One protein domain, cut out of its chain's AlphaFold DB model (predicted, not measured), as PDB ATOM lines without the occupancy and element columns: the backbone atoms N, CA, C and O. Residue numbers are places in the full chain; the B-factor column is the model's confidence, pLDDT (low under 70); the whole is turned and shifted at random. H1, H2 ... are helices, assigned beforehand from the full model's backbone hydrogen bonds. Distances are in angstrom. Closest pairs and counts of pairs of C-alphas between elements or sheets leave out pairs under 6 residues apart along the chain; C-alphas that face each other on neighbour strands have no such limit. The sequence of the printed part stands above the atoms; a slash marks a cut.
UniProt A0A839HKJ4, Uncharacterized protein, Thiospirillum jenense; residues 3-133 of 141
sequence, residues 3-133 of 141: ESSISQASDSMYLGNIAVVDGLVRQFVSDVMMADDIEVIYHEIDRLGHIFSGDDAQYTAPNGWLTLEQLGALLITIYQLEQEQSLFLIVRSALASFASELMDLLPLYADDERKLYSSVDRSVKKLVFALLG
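Overview. This is residues 3 to 133 of the 141 residues of an uncharacterized protein of Thiospirillum jenense (UniProt A0A839HKJ4). A five-helix bundle is built round the long helix H5: H6 folds back beside it, H3 slants across H5, H2 slants across H6, and H4 packs on the first half of H5, while H1 lies outside, next to H2. The 131 printed residues include six named helices, H1 to H6 in chain order, and no named strand: all helix. The whole is compact, radius of gyration of the C-alphas 14.5 A, spans 41 by 35 by 25 A.

Along the chain. H5, residues 87 to 108, begins at C-alpha (30.847, -28.107, 10.414) and measures 31.7 A. H6, residues 113 to 132, measures 27.9 A and ends at C-alpha (23.896, -17.527, 17.197). H2 is residues 17 to 34, 26.1 A; H3 38 to 53; H4 68 to 79; H1 3 to 10.

Arrangement. H5 and H6 form a hairpin, opposite ways at a shallow tilt of 6 degrees. H3 touches H5, closest C-alphas Gly 49 and Arg 92, 4.6 A. H2 touches H6, closest C-alphas Asp 22 and Val 128, 5.9 A. H4 touches H5, closest C-alphas Gly 72 and Leu 87, 5.8 A. H1 and H2 only just touch, with 3 pairs of C-alphas within 8 A. Every O i to N i+4 pair is within hydrogen-bond range except in H5, 16 of 18.

Size, cuts and confidence. The printed part has no cut. The H3 to H4 link is long. Residues 3 to 20, 54 to 68 and 133 are under pLDDT 70.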
ATOM      1  N   GLU A   3      27.529  -7.867  -0.522       39.84
ATOM      2  CA  GLU A   3      28.927  -7.534  -0.193       39.84
ATOM      3  C   GLU A   3      29.107  -6.188   0.507       39.84
ATOM      4  O   GLU A   3      29.911  -6.055   1.422       39.84
ATOM      5  N   SER A   4      28.313  -5.189   0.120       48.31
ATOM      6  CA  SER A   4      28.279  -3.887   0.787       48.31
ATOM      7  C   SER A   4      27.753  -3.987   2.220       48.31
ATOM      8  O   SER A   4      28.246  -3.291   3.100       48.31
ATOM      9  N   SER A   5      26.768  -4.859   2.453       50.06
ATOM     10  CA  SER A   5      26.154  -5.091   3.764       50.06
ATOM     11  C   SER A   5      27.085  -5.905   4.662       50.06
ATOM     12  O   SER A   5      27.222  -5.593   5.840       50.06
ATOM     13  N   ILE A   6      27.790  -6.886   4.086       49.53
ATOM     14  CA  ILE A   6      28.839  -7.657   4.758       49.53
ATOM     15  C   ILE A   6      30.023  -6.757   5.150       49.53
ATOM     16  O   ILE A   6      30.430  -6.772   6.306       49.53
ATOM     17  N   SER A   7      30.542  -5.936   4.229       48.75
ATOM     18  CA  SER A   7      31.664  -5.022   4.499       48.75
ATOM     19  C   SER A   7      31.315  -3.975   5.563       48.75
ATOM     20  O   SER A   7      32.124  -3.677   6.434       48.75
ATOM     21  N   GLN A   8      30.090  -3.438   5.548       49.81
ATOM     22  CA  GLN A   8      29.628  -2.514   6.593       49.81
ATOM     23  C   GLN A   8      29.425  -3.212   7.947       49.81
ATOM     24  O   GLN A   8      29.662  -2.617   9.002       49.81
ATOM     25  N   ALA A   9      29.002  -4.478   7.939       48.94
ATOM     26  CA  ALA A   9      28.871  -5.286   9.144       48.94
ATOM     27  C   ALA A   9      30.236  -5.665   9.748       48.94
ATOM     28  O   ALA A   9      30.392  -5.613  10.967       48.94
ATOM     29  N   SER A  10      31.245  -5.975   8.924       44.28
ATOM     30  CA  SER A  10      32.615  -6.239   9.391       44.28
ATOM     31  C   SER A  10      33.290  -4.987   9.956       44.28
ATOM     32  O   SER A  10      33.988  -5.071  10.966       44.28
ATOM     33  N   ASP A  11      33.022  -3.817   9.368       44.06
ATOM     34  CA  ASP A  11      33.535  -2.527   9.851       44.06
ATOM     35  C   ASP A  11      32.898  -2.099  11.188       44.06
ATOM     36  O   ASP A  11      33.419  -1.235  11.897       44.06
ATOM     37  N   SER A  12      31.789  -2.734  11.580       43.31
ATOM     38  CA  SER A  12      31.059  -2.478  12.821       43.31
ATOM     39  C   SER A  12      31.168  -3.642  13.814       43.31
ATOM     40  O   SER A  12      30.172  -4.076  14.389       43.31
ATOM     41  N   MET A  13      32.405  -4.066  14.119       41.38
ATOM     42  CA  MET A  13      32.774  -5.056  15.161       41.38
ATOM     43  C   MET A  13      32.078  -4.891  16.538       41.38
ATOM     44  O   MET A  13      32.167  -5.779  17.384       41.38
ATOM     45  N   TYR A  14      31.388  -3.774  16.787       35.28
ATOM     46  CA  TYR A  14      30.718  -3.438  18.043       35.28
ATOM     47  C   TYR A  14      29.181  -3.505  18.023       35.28
ATOM     48  O   TYR A  14      28.570  -3.467  19.093       35.28
ATOM     49  N   LEU A  15      28.522  -3.625  16.866       33.56
ATOM     50  CA  LEU A  15      27.055  -3.631  16.792       33.56
ATOM     51  C   LEU A  15      26.508  -5.060  16.798       33.56
ATOM     52  O   LEU A  15      26.033  -5.554  15.789       33.56
ATOM     53  N   GLY A  16      26.586  -5.699  17.971       43.44
ATOM     54  CA  GLY A  16      25.802  -6.872  18.367       43.44
ATOM     55  C   GLY A  16      25.759  -8.012  17.350       43.44
ATOM     56  O   GLY A  16      24.948  -7.985  16.436       43.44
ATOM     57  N   ASN A  17      26.540  -9.064  17.594       65.69
ATOM     58  CA  ASN A  17      26.612 -10.316  16.823       65.69
ATOM     59  C   ASN A  17      25.261 -10.771  16.197       65.69
ATOM     60  O   ASN A  17      25.194 -11.159  15.036       65.69
ATOM     61  N   ILE A  18      24.153 -10.590  16.925       66.12
ATOM     62  CA  ILE A  18      22.779 -10.868  16.479       66.12
ATOM     63  C   ILE A  18      22.317 -10.034  15.272       66.12
ATOM     64  O   ILE A  18      21.720 -10.587  14.358       66.12
ATOM     65  N   ALA A  19      22.556  -8.721  15.263       65.25
ATOM     66  CA  ALA A  19      22.075  -7.818  14.216       65.25
ATOM     67  C   ALA A  19      22.766  -8.081  12.872       65.25
ATOM     68  O   ALA A  19      22.129  -7.997  11.824       65.25
ATOM     69  N   VAL A  20      24.049  -8.446  12.913       69.69
ATOM     70  CA  VAL A  20      24.806  -8.845  11.722       69.69
ATOM     71  C   VAL A  20      24.256 -10.152  11.158       69.69
ATOM     72  O   VAL A  20      23.895 -10.194   9.986       69.69
ATOM     73  N   VAL A  21      24.119 -11.197  11.982       74.56
ATOM     74  CA  VAL A  21      23.582 -12.489  11.524       74.56
ATOM     75  C   VAL A  21      22.136 -12.357  11.034       74.56
ATOM     76  O   VAL A  21      21.814 -12.875   9.969       74.56
ATOM     77  N   ASP A  22      21.276 -11.624  11.748       76.38
ATOM     78  CA  ASP A  22      19.898 -11.343  11.312       76.38
ATOM     79  C   ASP A  22      19.874 -10.600   9.969       76.38
ATOM     80  O   ASP A  22      19.122 -10.984   9.077       76.38
ATOM     81  N   GLY A  23      20.743  -9.600   9.778       75.12
ATOM     82  CA  GLY A  23      20.886  -8.895   8.504       75.12
ATOM     83  C   GLY A  23      21.309  -9.813   7.353       75.12
ATOM     84  O   GLY A  23      20.707  -9.759   6.281       75.12
ATOM     85  N   LEU A  24      22.294 -10.691   7.579       77.06
ATOM     86  CA  LEU A  24      22.761 -11.646   6.570       77.06
ATOM     87  C   LEU A  24      21.677 -12.664   6.201       77.06
ATOM     88  O   LEU A  24      21.434 -12.898   5.020       77.06
ATOM     89  N   VAL A  25      20.986 -13.228   7.195       81.44
ATOM     90  CA  VAL A  25      19.907 -14.197   6.956       81.44
ATOM     91  C   VAL A  25      18.717 -13.534   6.266       81.44
ATOM     92  O   VAL A  25      18.140 -14.119   5.355       81.44
ATOM     93  N   ARG A  26      18.341 -12.305   6.645       82.44
ATOM     94  CA  ARG A  26      17.263 -11.569   5.963       82.44
ATOM     95  C   ARG A  26      17.604 -11.257   4.515       82.44
ATOM     96  O   ARG A  26      16.715 -11.353   3.673       82.44
ATOM     97  N   GLN A  27      18.859 -10.909   4.227       80.38
ATOM     98  CA  GLN A  27      19.285 -10.723   2.845       80.38
ATOM     99  C   GLN A  27      19.207 -12.042   2.077       80.38
ATOM    100  O   GLN A  27      18.587 -12.067   1.023       80.38
ATOM    101  N   PHE A  28      19.702 -13.144   2.648       84.50
ATOM    102  CA  PHE A  28      19.573 -14.472   2.047       84.50
ATOM    103  C   PHE A  28      18.117 -14.836   1.725       84.50
ATOM    104  O   PHE A  28      17.823 -15.301   0.633       84.50
ATOM    105  N   VAL A  29      17.184 -14.577   2.647       83.31
ATOM    106  CA  VAL A  29      15.749 -14.783   2.390       83.31
ATOM    107  C   VAL A  29      15.252 -13.911   1.247       83.31
ATOM    108  O   VAL A  29      14.542 -14.411   0.381       83.31
ATOM    109  N   SER A  30      15.614 -12.626   1.231       83.38
ATOM    110  CA  SER A  30      15.252 -11.731   0.130       83.38
ATOM    111  C   SER A  30      15.774 -12.257  -1.206       83.38
ATOM    112  O   SER A  30      15.037 -12.237  -2.187       83.38
ATOM    113  N   ASP A  31      17.010 -12.750  -1.234       82.44
ATOM    114  CA  ASP A  31      17.649 -13.273  -2.439       82.44
ATOM    115  C   ASP A  31      16.962 -14.563  -2.905       82.44
ATOM    116  O   ASP A  31      16.623 -14.672  -4.076       82.44
ATOM    117  N   VAL A  32      16.641 -15.491  -1.991       82.50
ATOM    118  CA  VAL A  32      15.851 -16.702  -2.293       82.50
ATOM    119  C   VAL A  32      14.467 -16.349  -2.840       82.50
ATOM    120  O   VAL A  32      14.019 -16.951  -3.808       82.50
ATOM    121  N   MET A  33      13.787 -15.358  -2.256       80.12
ATOM    122  CA  MET A  33      12.452 -14.935  -2.700       80.12
ATOM    123  C   MET A  33      12.452 -14.250  -4.071       80.12
ATOM    124  O   MET A  33      11.420 -14.240  -4.739       80.12
ATOM    125  N   MET A  34      13.568 -13.633  -4.462       81.56
ATOM    126  CA  MET A  34      13.730 -12.942  -5.746       81.56
ATOM    127  C   MET A  34      14.449 -13.794  -6.797       81.56
ATOM    128  O   MET A  34      14.597 -13.349  -7.933       81.56
ATOM    129  N   ALA A  35      14.938 -14.977  -6.427       78.06
ATOM    130  CA  ALA A  35      15.698 -15.827  -7.322       78.06
ATOM    131  C   ALA A  35      14.775 -16.520  -8.328       78.06
ATOM    132  O   ALA A  35      13.944 -17.354  -7.974       78.06
ATOM    133  N   ASP A  36      14.999 -16.221  -9.604       78.38
ATOM    134  CA  ASP A  36      14.381 -16.937 -10.724       78.38
ATOM    135  C   ASP A  36      15.147 -18.230 -11.079       78.38
ATOM    136  O   ASP A  36      14.692 -19.019 -11.910       78.38
ATOM    137  N   ASP A  37      16.317 -18.447 -10.462       81.88
ATOM    138  CA  ASP A  37      17.224 -19.563 -10.731       81.88
ATOM    139  C   ASP A  37      17.754 -20.191  -9.433       81.88
ATOM    140  O   ASP A  37      18.285 -19.516  -8.546       81.88
ATOM    141  N   ILE A  38      17.643 -21.516  -9.347       79.31
ATOM    142  CA  ILE A  38      18.094 -22.302  -8.202       79.31
ATOM    143  C   ILE A  38      19.624 -22.350  -8.083       79.31
ATOM    144  O   ILE A  38      20.141 -22.523  -6.980       79.31
ATOM    145  N   GLU A  39      20.368 -22.153  -9.176       83.31
ATOM    146  CA  GLU A  39      21.836 -22.105  -9.140       83.31
ATOM    147  C   GLU A  39      22.346 -20.917  -8.312       83.31
ATOM    148  O   GLU A  39      23.308 -21.056  -7.552       83.31
ATOM    149  N   VAL A  40      21.657 -19.772  -8.383       83.06
ATOM    150  CA  VAL A  40      21.971 -18.580  -7.575       83.06
ATOM    151  C   VAL A  40      21.772 -18.874  -6.089       83.06
ATOM    152  O   VAL A  40      22.617 -18.527  -5.265       83.06
ATOM    153  N   ILE A  41      20.696 -19.587  -5.749       82.56
ATOM    154  CA  ILE A  41      20.410 -20.003  -4.372       82.56
ATOM    155  C   ILE A  41      21.517 -20.928  -3.851       82.56
ATOM    156  O   ILE A  41      22.023 -20.723  -2.747       82.56
ATOM    157  N   TYR A  42      21.930 -21.927  -4.639       83.62
ATOM    158  CA  TYR A  42      23.003 -22.844  -4.244       83.62
ATOM    159  C   TYR A  42      24.344 -22.139  -4.042       83.62
ATOM    160  O   TYR A  42      25.055 -22.461  -3.089       83.62
ATOM    161  N   HIS A  43      24.675 -21.170  -4.896       84.75
ATOM    162  CA  HIS A  43      25.884 -20.370  -4.739       84.75
ATOM    163  C   HIS A  43      25.887 -19.599  -3.412       84.75
ATOM    164  O   HIS A  43      26.872 -19.645  -2.672       84.75
ATOM    165  N   GLU A  44      24.776 -18.943  -3.061       82.12
ATOM    166  CA  GLU A  44      24.705 -18.198  -1.799       82.12
ATOM    167  C   GLU A  44      24.663 -19.100  -0.562       82.12
ATOM    168  O   GLU A  44      25.234 -18.747   0.472       82.12
ATOM    169  N   ILE A  45      24.078 -20.297  -0.663       86.06
ATOM    170  CA  ILE A  45      24.166 -21.319   0.391       86.06
ATOM    171  C   ILE A  45      25.625 -21.698   0.666       86.06
ATOM    172  O   ILE A  45      26.036 -21.748   1.827       86.06
ATOM    173  N   ASP A  46      26.402 -21.986  -0.379       86.19
ATOM    174  CA  ASP A  46      27.794 -22.423  -0.240       86.19
ATOM    175  C   ASP A  46      28.658 -21.300   0.355       86.19
ATOM    176  O   ASP A  46      29.381 -21.507   1.333       86.19
ATOM    177  N   ARG A  47      28.473 -20.069  -0.141       78.94
ATOM    178  CA  ARG A  47      29.133 -18.865   0.374       78.94
ATOM    179  C   ARG A  47      28.841 -18.621   1.856       78.94
ATOM    180  O   ARG A  47      29.764 -18.429   2.646       78.94
ATOM    181  N   LEU A  48      27.569 -18.624   2.252       78.69
ATOM    182  CA  LEU A  48      27.179 -18.452   3.653       78.69
ATOM    183  C   LEU A  48      27.700 -19.595   4.524       78.69
ATOM    184  O   LEU A  48      28.116 -19.352   5.656       78.69
ATOM    185  N   GLY A  49      27.732 -20.816   3.987       78.88
ATOM    186  CA  GLY A  49      28.367 -21.966   4.619       78.88
ATOM    187  C   GLY A  49      29.803 -21.663   5.040       78.88
ATOM    188  O   GLY A  49      30.145 -21.888   6.198       78.88
ATOM    189  N   HIS A  50      30.603 -21.085   4.141       78.19
ATOM    190  CA  HIS A  50      31.996 -20.722   4.408       78.19
ATOM    191  C   HIS A  50      32.146 -19.600   5.447       78.19
ATOM    192  O   HIS A  50      33.036 -19.659   6.297       78.19
ATOM    193  N   ILE A  51      31.264 -18.596   5.415       75.31
ATOM    194  CA  ILE A  51      31.264 -17.490   6.388       75.31
ATOM    195  C   ILE A  51      30.925 -18.013   7.790       75.31
ATOM    196  O   ILE A  51      31.614 -17.707   8.762       75.31
ATOM    197  N   PHE A  52      29.865 -18.817   7.909       75.56
ATOM    198  CA  PHE A  52      29.375 -19.314   9.196       75.56
ATOM    199  C   PHE A  52      30.181 -20.504   9.746       75.56
ATOM    200  O   PHE A  52      30.162 -20.735  10.954       75.56
ATOM    201  N   SER A  53      30.919 -21.245   8.912       72.88
ATOM    202  CA  SER A  53      31.876 -22.259   9.382       72.88
ATOM    203  C   SER A  53      33.207 -21.664   9.846       72.88
ATOM    204  O   SER A  53      33.962 -22.342  10.542       72.88
ATOM    205  N   GLY A  54      33.488 -20.406   9.485       67.62
ATOM    206  CA  GLY A  54      34.775 -19.751   9.720       67.62
ATOM    207  C   GLY A  54      35.874 -20.171   8.737       67.62
ATOM    208  O   GLY A  54      37.038 -19.844   8.970       67.62
ATOM    209  N   ASP A  55      35.528 -20.885   7.660       68.00
ATOM    210  CA  ASP A  55      36.476 -21.267   6.603       68.00
ATOM    211  C   ASP A  55      36.830 -20.090   5.686       68.00
ATOM    212  O   ASP A  55      37.894 -20.082   5.062       68.00
ATOM    213  N   ASP A  56      35.959 -19.083   5.602       67.00
ATOM    214  CA  ASP A  56      36.287 -17.844   4.911       67.00
ATOM    215  C   ASP A  56      37.172 -16.955   5.796       67.00
ATOM    216  O   ASP A  56      36.702 -16.224   6.667       67.00
ATOM    217  N   ALA A  57      38.482 -16.992   5.545       56.69
ATOM    218  CA  ALA A  57      39.472 -16.206   6.279       56.69
ATOM    219  C   ALA A  57      39.298 -14.678   6.138       56.69
ATOM    220  O   ALA A  57      39.914 -13.932   6.903       56.69
ATOM    221  N   GLN A  58      38.486 -14.198   5.185       59.88
ATOM    222  CA  GLN A  58      38.130 -12.777   5.089       59.88
ATOM    223  C   GLN A  58      37.110 -12.368   6.159       59.88
ATOM    224  O   GLN A  58      37.010 -11.184   6.484       59.88
ATOM    225  N   TYR A  59      36.405 -13.335   6.751       54.97
ATOM    226  CA  TYR A  59      35.366 -13.115   7.745       54.97
ATOM    227  C   TYR A  59      35.697 -13.864   9.026       54.97
ATOM    228  O   TYR A  59      35.516 -15.069   9.166       54.97
ATOM    229  N   THR A  60      36.189 -13.125  10.013       50.03
ATOM    230  CA  THR A  60      36.400 -13.693  11.340       50.03
ATOM    231  C   THR A  60      35.041 -13.881  12.007       50.03
ATOM    232  O   THR A  60      34.303 -12.909  12.175       50.03
ATOM    233  N   ALA A  61      34.720 -15.119  12.395       48.56
ATOM    234  CA  ALA A  61      33.539 -15.416  13.201       48.56
ATOM    235  C   ALA A  61      33.484 -14.445  14.403       48.56
ATOM    236  O   ALA A  61      34.453 -14.373  15.170       48.56
ATOM    237  N   PRO A  62      32.412 -13.648  14.566       47.97
ATOM    238  CA  PRO A  62      32.347 -12.652  15.625       47.97
ATOM    239  C   PRO A  62      32.395 -13.298  17.016       47.97
ATOM    240  O   PRO A  62      31.809 -14.357  17.253       47.97
ATOM    241  N   ASN A  63      33.027 -12.615  17.975       43.50
ATOM    242  CA  ASN A  63      33.025 -13.028  19.380       43.50
ATOM    243  C   ASN A  63      31.584 -13.285  19.869       43.50
ATOM    244  O   ASN A  63      30.712 -12.418  19.752       43.50
ATOM    245  N   GLY A  64      31.330 -14.468  20.436       49.34
ATOM    246  CA  GLY A  64      30.030 -14.836  21.012       49.34
ATOM    247  C   GLY A  64      29.196 -15.837  20.209       49.34
ATOM    248  O   GLY A  64      28.087 -16.137  20.639       49.34
ATOM    249  N   TRP A  65      29.702 -16.380  19.097       60.38
ATOM    250  CA  TRP A  65      29.149 -17.635  18.574       60.38
ATOM    251  C   TRP A  65      29.406 -18.771  19.565       60.38
ATOM    252  O   TRP A  65      30.385 -18.751  20.320       60.38
ATOM    253  N   LEU A  66      28.514 -19.762  19.563       58.09
ATOM    254  CA  LEU A  66      28.790 -21.055  20.181       58.09
ATOM    255  C   LEU A  66      30.136 -21.596  19.693       58.09
ATOM    256  O   LEU A  66      30.608 -21.243  18.609       58.09
ATOM    257  N   THR A  67      30.742 -22.501  20.465       67.19
ATOM    258  CA  THR A  67      31.862 -23.260  19.905       67.19
ATOM    259  C   THR A  67      31.387 -23.973  18.636       67.19
ATOM    260  O   THR A  67      30.221 -24.359  18.528       67.19
ATOM    261  N   LEU A  68      32.286 -24.145  17.667       67.44
ATOM    262  CA  LEU A  68      31.987 -24.780  16.377       67.44
ATOM    263  C   LEU A  68      31.226 -26.116  16.546       67.44
ATOM    264  O   LEU A  68      30.276 -26.399  15.821       67.44
ATOM    265  N   GLU A  69      31.570 -26.893  17.575       71.38
ATOM    266  CA  GLU A  69      30.892 -28.144  17.941       71.38
ATOM    267  C   GLU A  69      29.454 -27.939  18.450       71.38
ATOM    268  O   GLU A  69      28.540 -28.672  18.070       71.38
ATOM    269  N   GLN A  70      29.232 -26.935  19.300       73.44
ATOM    270  CA  GLN A  70      27.916 -26.615  19.851       73.44
ATOM    271  C   GLN A  70      26.967 -26.068  18.771       73.44
ATOM    272  O   GLN A  70      25.786 -26.420  18.763       73.44
ATOM    273  N   LEU A  71      27.483 -25.255  17.840       74.12
ATOM    274  CA  LEU A  71      26.746 -24.796  16.659       74.12
ATOM    275  C   LEU A  71      26.322 -25.984  15.785       74.12
ATOM    276  O   LEU A  71      25.143 -26.119  15.451       74.12
ATOM    277  N   GLY A  72      27.263 -26.883  15.474       75.06
ATOM    278  CA  GLY A  72      26.988 -28.082  14.681       75.06
ATOM    279  C   GLY A  72      25.898 -28.961  15.302       75.06
ATOM    280  O   GLY A  72      24.922 -29.300  14.634       75.06
ATOM    281  N   ALA A  73      26.002 -29.265  16.600       78.81
ATOM    282  CA  ALA A  73      25.021 -30.087  17.313       78.81
ATOM    283  C   ALA A  73      23.601 -29.489  17.292       78.81
ATOM    284  O   ALA A  73      22.602 -30.213  17.184       78.81
ATOM    285  N   LEU A  74      23.499 -28.163  17.379       77.88
ATOM    286  CA  LEU A  74      22.219 -27.469  17.390       77.88
ATOM    287  C   LEU A  74      21.585 -27.415  15.991       77.88
ATOM    288  O   LEU A  74      20.389 -27.680  15.861       77.88
ATOM    289  N   LEU A  75      22.376 -27.169  14.941       79.81
ATOM    290  CA  LEU A  75      21.913 -27.223  13.549       79.81
ATOM    291  C   LEU A  75      21.450 -28.628  13.154       79.81
ATOM    292  O   LEU A  75      20.379 -28.775  12.567       79.81
ATOM    293  N   ILE A  76      22.200 -29.656  13.561       82.25
ATOM    294  CA  ILE A  76      21.803 -31.059  13.415       82.25
ATOM    295  C   ILE A  76      20.438 -31.313  14.052       82.25
ATOM    296  O   ILE A  76      19.588 -31.953  13.445       82.25
ATOM    297  N   THR A  77      20.197 -30.784  15.250       82.62
ATOM    298  CA  THR A  77      18.929 -30.993  15.960       82.62
ATOM    299  C   THR A  77      17.760 -30.272  15.280       82.62
ATOM    300  O   THR A  77      16.682 -30.847  15.142       82.62
ATOM    301  N   ILE A  78      17.951 -29.019  14.855       78.19
ATOM    302  CA  ILE A  78      16.885 -28.197  14.255       78.19
ATOM    303  C   ILE A  78      16.485 -28.718  12.877       78.19
ATOM    304  O   ILE A  78      15.293 -28.791  12.580       78.19
ATOM    305  N   TYR A  79      17.471 -29.088  12.061       80.88
ATOM    306  CA  TYR A  79      17.262 -29.518  10.679       80.88
ATOM    307  C   TYR A  79      17.329 -31.040  10.499       80.88
ATOM    308  O   TYR A  79      17.248 -31.513   9.371       80.88
ATOM    309  N   GLN A  80      17.444 -31.800  11.595       84.25
ATOM    310  CA  GLN A  80      17.516 -33.270  11.610       84.25
ATOM    311  C   GLN A  80      18.619 -33.822  10.688       84.25
ATOM    312  O   GLN A  80      18.410 -34.786   9.955       84.25
ATOM    313  N   LEU A  81      19.791 -33.180  10.710       82.56
ATOM    314  CA  LEU A  81      20.935 -33.530   9.861       82.56
ATOM    315  C   LEU A  81      21.732 -34.709  10.441       82.56
ATOM    316  O   LEU A  81      21.636 -35.031  11.624       82.56
ATOM    317  N   GLU A  82      22.567 -35.340   9.622       81.88
ATOM    318  CA  GLU A  82      23.441 -36.435  10.058       81.88
ATOM    319  C   GLU A  82      24.694 -35.910  10.787       81.88
ATOM    320  O   GLU A  82      25.294 -34.914  10.386       81.88
ATOM    321  N   GLN A  83      25.116 -36.597  11.859       70.94
ATOM    322  CA  GLN A  83      26.239 -36.180  12.721       70.94
ATOM    323  C   GLN A  83      27.636 -36.380  12.112       70.94
ATOM    324  O   GLN A  83      28.606 -35.858  12.653       70.94
ATOM    325  N   GLU A  84      27.768 -37.123  11.014       71.50
ATOM    326  CA  GLU A  84      29.072 -37.556  10.480       71.50
ATOM    327  C   GLU A  84      29.771 -36.509   9.589       71.50
ATOM    328  O   GLU A  84      30.779 -36.793   8.943       71.50
ATOM    329  N   GLN A  85      29.246 -35.284   9.534       77.25
ATOM    330  CA  GLN A  85      29.679 -34.248   8.601       77.25
ATOM    331  C   GLN A  85      30.598 -33.205   9.260       77.25
ATOM    332  O   GLN A  85      30.533 -32.955  10.463       77.25
ATOM    333  N   SER A  86      31.456 -32.554   8.462       84.62
ATOM    334  CA  SER A  86      32.213 -31.382   8.925       84.62
ATOM    335  C   SER A  86      31.269 -30.216   9.242       84.62
ATOM    336  O   SER A  86      30.163 -30.150   8.703       84.62
ATOM    337  N   LEU A  87      31.697 -29.255  10.071       77.25
ATOM    338  CA  LEU A  87      30.847 -28.107  10.414       77.25
ATOM    339  C   LEU A  87      30.374 -27.337   9.175       77.25
ATOM    340  O   LEU A  87      29.197 -27.003   9.092       77.25
ATOM    341  N   PHE A  88      31.258 -27.096   8.206       82.19
ATOM    342  CA  PHE A  88      30.884 -26.483   6.931       82.19
ATOM    343  C   PHE A  88      29.729 -27.217   6.253       82.19
ATOM    344  O   PHE A  88      28.739 -26.598   5.875       82.19
ATOM    345  N   LEU A  89      29.811 -28.547   6.158       85.44
ATOM    346  CA  LEU A  89      28.757 -29.357   5.556       85.44
ATOM    347  C   LEU A  89      27.456 -29.310   6.371       85.44
ATOM    348  O   LEU A  89      26.384 -29.237   5.773       85.44
ATOM    349  N   ILE A  90      27.535 -29.270   7.706       84.94
ATOM    350  CA  ILE A  90      26.366 -29.121   8.589       84.94
ATOM    351  C   ILE A  90      25.686 -27.765   8.364       84.94
ATOM    352  O   ILE A  90      24.475 -27.708   8.150       84.94
ATOM    353  N   VAL A  91      26.451 -26.673   8.379       83.50
ATOM    354  CA  VAL A  91      25.950 -25.308   8.158       83.50
ATOM    355  C   VAL A  91      25.357 -25.177   6.759       83.50
ATOM    356  O   VAL A  91      24.229 -24.709   6.611       83.50
ATOM    357  N   ARG A  92      26.074 -25.650   5.735       87.38
ATOM    358  CA  ARG A  92      25.604 -25.641   4.348       87.38
ATOM    359  C   ARG A  92      24.302 -26.422   4.192       87.38
ATOM    360  O   ARG A  92      23.377 -25.948   3.542       87.38
ATOM    361  N   SER A  93      24.203 -27.593   4.820       88.56
ATOM    362  CA  SER A  93      22.988 -28.414   4.782       88.56
ATOM    363  C   SER A  93      21.823 -27.743   5.511       88.56
ATOM    364  O   SER A  93      20.702 -27.774   5.016       88.56
ATOM    365  N   ALA A  94      22.068 -27.077   6.642       87.19
ATOM    366  CA  ALA A  94      21.044 -26.307   7.347       87.19
ATOM    367  C   ALA A  94      20.514 -25.132   6.508       87.19
ATOM    368  O   ALA A  94      19.302 -24.929   6.423       87.19
ATOM    369  N   LEU A  95      21.409 -24.390   5.849       88.00
ATOM    370  CA  LEU A  95      21.050 -23.299   4.938       88.00
ATOM    371  C   LEU A  95      20.272 -23.806   3.718       88.00
ATOM    372  O   LEU A  95      19.278 -23.194   3.336       88.00
ATOM    373  N   ALA A  96      20.669 -24.948   3.150       88.38
ATOM    374  CA  ALA A  96      19.949 -25.583   2.049       88.38
ATOM    375  C   ALA A  96      18.543 -26.041   2.454       88.38
ATOM    376  O   ALA A  96      17.575 -25.757   1.749       88.38
ATOM    377  N   SER A  97      18.410 -26.692   3.612       88.50
ATOM    378  CA  SER A  97      17.110 -27.089   4.159       88.50
ATOM    379  C   SER A  97      16.214 -25.878   4.414       88.50
ATOM    380  O   SER A  97      15.027 -25.911   4.098       88.50
ATOM    381  N   PHE A  98      16.778 -24.785   4.935       88.62
ATOM    382  CA  PHE A  98      16.047 -23.536   5.125       88.62
ATOM    383  C   PHE A  98      15.583 -22.920   3.800       88.62
ATOM    384  O   PHE A  98      14.427 -22.519   3.691       88.62
ATOM    385  N   ALA A  99      16.442 -22.881   2.780       86.69
ATOM    386  CA  ALA A  99      16.070 -22.391   1.455       86.69
ATOM    387  C   ALA A  99      14.927 -23.213   0.846       86.69
ATOM    388  O   ALA A  99      13.963 -22.644   0.341       86.69
ATOM    389  N   SER A 100      15.002 -24.544   0.953       87.06
ATOM    390  CA  SER A 100      13.931 -25.437   0.501       87.06
ATOM    391  C   SER A 100      12.618 -25.153   1.230       87.06
ATOM    392  O   SER A 100      11.585 -25.021   0.581       87.06
ATOM    393  N   GLU A 101      12.651 -24.984   2.559       87.25
ATOM    394  CA  GLU A 101      11.463 -24.635   3.350       87.25
ATOM    395  C   GLU A 101      10.833 -23.321   2.863       87.25
ATOM    396  O   GLU A 101       9.615 -23.239   2.712       87.25
ATOM    397  N   LEU A 102      11.639 -22.295   2.574       84.75
ATOM    398  CA  LEU A 102      11.136 -21.027   2.039       84.75
ATOM    399  C   LEU A 102      10.497 -21.194   0.657       84.75
ATOM    400  O   LEU A 102       9.402 -20.678   0.431       84.75
ATOM    401  N   MET A 103      11.153 -21.931  -0.239       84.56
ATOM    402  CA  MET A 103      10.646 -22.189  -1.590       84.56
ATOM    403  C   MET A 103       9.328 -22.969  -1.572       84.56
ATOM    404  O   MET A 103       8.461 -22.703  -2.402       84.56
ATOM    405  N   ASP A 104       9.129 -23.859  -0.596       85.44
ATOM    406  CA  ASP A 104       7.863 -24.570  -0.401       85.44
ATOM    407  C   ASP A 104       6.765 -23.656   0.179       85.44
ATOM    408  O   ASP A 104       5.599 -23.745  -0.215       85.44
ATOM    409  N   LEU A 105       7.111 -22.747   1.099       83.81
ATOM    410  CA  LEU A 105       6.155 -21.833   1.745       83.81
ATOM    411  C   LEU A 105       5.569 -20.786   0.788       83.81
ATOM    412  O   LEU A 105       4.400 -20.417   0.933       83.81
ATOM    413  N   LEU A 106       6.367 -20.302  -0.168       78.88
ATOM    414  CA  LEU A 106       5.983 -19.263  -1.128       78.88
ATOM    415  C   LEU A 106       4.695 -19.597  -1.912       78.88
ATOM    416  O   LEU A 106       3.747 -18.815  -1.832       78.88
ATOM    417  N   PRO A 107       4.585 -20.739  -2.623       79.44
ATOM    418  CA  PRO A 107       3.365 -21.092  -3.347       79.44
ATOM    419  C   PRO A 107       2.204 -21.463  -2.413       79.44
ATOM    420  O   PRO A 107       1.046 -21.231  -2.750       79.44
ATOM    421  N   LEU A 108       2.494 -22.016  -1.229       80.38
ATOM    422  CA  LEU A 108       1.487 -22.439  -0.246       80.38
ATOM    423  C   LEU A 108       0.705 -21.265   0.366       80.38
ATOM    424  O   LEU A 108      -0.461 -21.428   0.729       80.38
ATOM    425  N   TYR A 109       1.335 -20.094   0.477       81.25
ATOM    426  CA  TYR A 109       0.742 -18.891   1.070       81.25
ATOM    427  C   TYR A 109       0.736 -17.683   0.130       81.25
ATOM    428  O   TYR A 109       0.593 -16.555   0.603       81.25
ATOM    429  N   ALA A 110       0.836 -17.907  -1.183       74.69
ATOM    430  CA  ALA A 110       0.839 -16.843  -2.190       74.69
ATOM    431  C   ALA A 110      -0.366 -15.886  -2.056       74.69
ATOM    432  O   ALA A 110      -0.218 -14.684  -2.248       74.69
ATOM    433  N   ASP A 111      -1.529 -16.408  -1.648       83.62
ATOM    434  CA  ASP A 111      -2.774 -15.639  -1.495       83.62
ATOM    435  C   ASP A 111      -3.025 -15.112  -0.061       83.62
ATOM    436  O   ASP A 111      -4.017 -14.423   0.188       83.62
ATOM    437  N   ASP A 112      -2.163 -15.437   0.910       87.44
ATOM    438  CA  ASP A 112      -2.289 -15.011   2.313       87.44
ATOM    439  C   ASP A 112      -0.954 -14.456   2.822       87.44
ATOM    440  O   ASP A 112      -0.219 -15.094   3.584       87.44
ATOM    441  N   GLU A 113      -0.662 -13.221   2.405       82.06
ATOM    442  CA  GLU A 113       0.580 -12.512   2.730       82.06
ATOM    443  C   GLU A 113       0.876 -12.510   4.233       82.06
ATOM    444  O   GLU A 113       2.018 -12.700   4.646       82.06
ATOM    445  N   ARG A 114      -0.140 -12.342   5.092       84.31
ATOM    446  CA  ARG A 114       0.067 -12.336   6.550       84.31
ATOM    447  C   ARG A 114       0.597 -13.675   7.046       84.31
ATOM    448  O   ARG A 114       1.505 -13.690   7.880       84.31
ATOM    449  N   LYS A 115       0.047 -14.790   6.552       84.81
ATOM    450  CA  LYS A 115       0.557 -16.122   6.897       84.81
ATOM    451  C   LYS A 115       1.946 -16.354   6.322       84.81
ATOM    452  O   LYS A 115       2.794 -16.854   7.067       84.81
ATOM    453  N   LEU A 116       2.195 -15.939   5.080       82.19
ATOM    454  CA  LEU A 116       3.511 -16.034   4.454       82.19
ATOM    455  C   LEU A 116       4.571 -15.309   5.294       82.19
ATOM    456  O   LEU A 116       5.507 -15.945   5.774       82.19
ATOM    457  N   TYR A 117       4.359 -14.022   5.591       82.94
ATOM    458  CA  TYR A 117       5.267 -13.229   6.422       82.94
ATOM    459  C   TYR A 117       5.501 -13.859   7.794       82.94
ATOM    460  O   TYR A 117       6.641 -13.948   8.243       82.94
ATOM    461  N   SER A 118       4.446 -14.334   8.463       84.25
ATOM    462  CA  SER A 118       4.592 -14.952   9.785       84.25
ATOM    463  C   SER A 118       5.373 -16.275   9.760       84.25
ATOM    464  O   SER A 118       6.038 -16.616  10.741       84.25
ATOM    465  N   SER A 119       5.298 -17.016   8.651       85.00
ATOM    466  CA  SER A 119       5.980 -18.302   8.479       85.00
ATOM    467  C   SER A 119       7.451 -18.083   8.145       85.00
ATOM    468  O   SER A 119       8.313 -18.637   8.821       85.00
ATOM    469  N   VAL A 120       7.736 -17.178   7.203       84.88
ATOM    470  CA  VAL A 120       9.099 -16.748   6.863       84.88
ATOM    471  C   VAL A 120       9.804 -16.153   8.085       84.88
ATOM    472  O   VAL A 120      10.909 -16.574   8.411       84.88
ATOM    473  N   ASP A 121       9.160 -15.249   8.833       83.44
ATOM    474  CA  ASP A 121       9.741 -14.650  10.047       83.44
ATOM    475  C   ASP A 121      10.074 -15.705  11.113       83.44
ATOM    476  O   ASP A 121      11.126 -15.643  11.754       83.44
ATOM    477  N   ARG A 122       9.215 -16.718  11.281       84.25
ATOM    478  CA  ARG A 122       9.482 -17.832  12.196       84.25
ATOM    479  C   ARG A 122      10.711 -18.628  11.764       84.25
ATOM    480  O   ARG A 122      11.526 -18.968  12.622       84.25
ATOM    481  N   SER A 123      10.840 -18.942  10.480       84.50
ATOM    482  CA  SER A 123      11.940 -19.768   9.978       84.50
ATOM    483  C   SER A 123      13.265 -18.989   9.946       84.50
ATOM    484  O   SER A 123      14.280 -19.525  10.389       84.50
ATOM    485  N   VAL A 124      13.240 -17.689   9.613       84.69
ATOM    486  CA  VAL A 124      14.380 -16.762   9.786       84.69
ATOM    487  C   VAL A 124      14.854 -16.757  11.233       84.69
ATOM    488  O   VAL A 124      16.031 -16.985  11.499       84.69
ATOM    489  N   LYS A 125      13.936 -16.557  12.186       82.06
ATOM    490  CA  LYS A 125      14.272 -16.557  13.613       82.06
ATOM    491  C   LYS A 125      14.927 -17.866  14.028       82.06
ATOM    492  O   LYS A 125      15.962 -17.821  14.678       82.06
ATOM    493  N   LYS A 126      14.375 -19.021  13.641       81.62
ATOM    494  CA  LYS A 126      14.975 -20.332  13.950       81.62
ATOM    495  C   LYS A 126      16.417 -20.432  13.452       81.62
ATOM    496  O   LYS A 126      17.270 -20.836  14.233       81.62
ATOM    497  N   LEU A 127      16.683 -20.049  12.202       84.56
ATOM    498  CA  LEU A 127      18.028 -20.105  11.630       84.56
ATOM    499  C   LEU A 127      18.981 -19.124  12.324       84.56
ATOM    500  O   LEU A 127      20.072 -19.517  12.722       84.56
ATOM    501  N   VAL A 128      18.559 -17.875  12.540       78.75
ATOM    502  CA  VAL A 128      19.345 -16.862  13.263       78.75
ATOM    503  C   VAL A 128      19.671 -17.346  14.678       78.75
ATOM    504  O   VAL A 128      20.823 -17.296  15.099       78.75
ATOM    505  N   PHE A 129      18.689 -17.896  15.401       76.44
ATOM    506  CA  PHE A 129      18.921 -18.504  16.714       76.44
ATOM    507  C   PHE A 129      19.859 -19.694  16.648       76.44
ATOM    508  O   PHE A 129      20.620 -19.899  17.589       76.44
ATOM    509  N   ALA A 130      19.816 -20.465  15.565       76.19
ATOM    510  CA  ALA A 130      20.697 -21.599  15.404       76.19
ATOM    511  C   ALA A 130      22.150 -21.167  15.214       76.19
ATOM    512  O   ALA A 130      23.030 -21.631  15.933       76.19
ATOM    513  N   LEU A 131      22.362 -20.212  14.310       77.06
ATOM    514  CA  LEU A 131      23.664 -19.642  13.980       77.06
ATOM    515  C   LEU A 131      24.282 -18.856  15.145       77.06
ATOM    516  O   LEU A 131      25.497 -18.845  15.307       77.06
ATOM    517  N   LEU A 132      23.453 -18.241  15.992       71.25
ATOM    518  CA  LEU A 132      23.896 -17.527  17.197       71.25
ATOM    519  C   LEU A 132      23.949 -18.415  18.442       71.25
ATOM    520  O   LEU A 132      24.605 -18.068  19.420       71.25
ATOM    521  N   GLY A 133      23.245 -19.546  18.422       61.38
ATOM    522  CA  GLY A 133      23.351 -20.589  19.423       61.38
ATOM    523  C   GLY A 133      22.789 -20.282  20.815       61.38
ATOM    524  O   GLY A 133      23.254 -20.838  21.812       61.38
TER     525      GLY A 133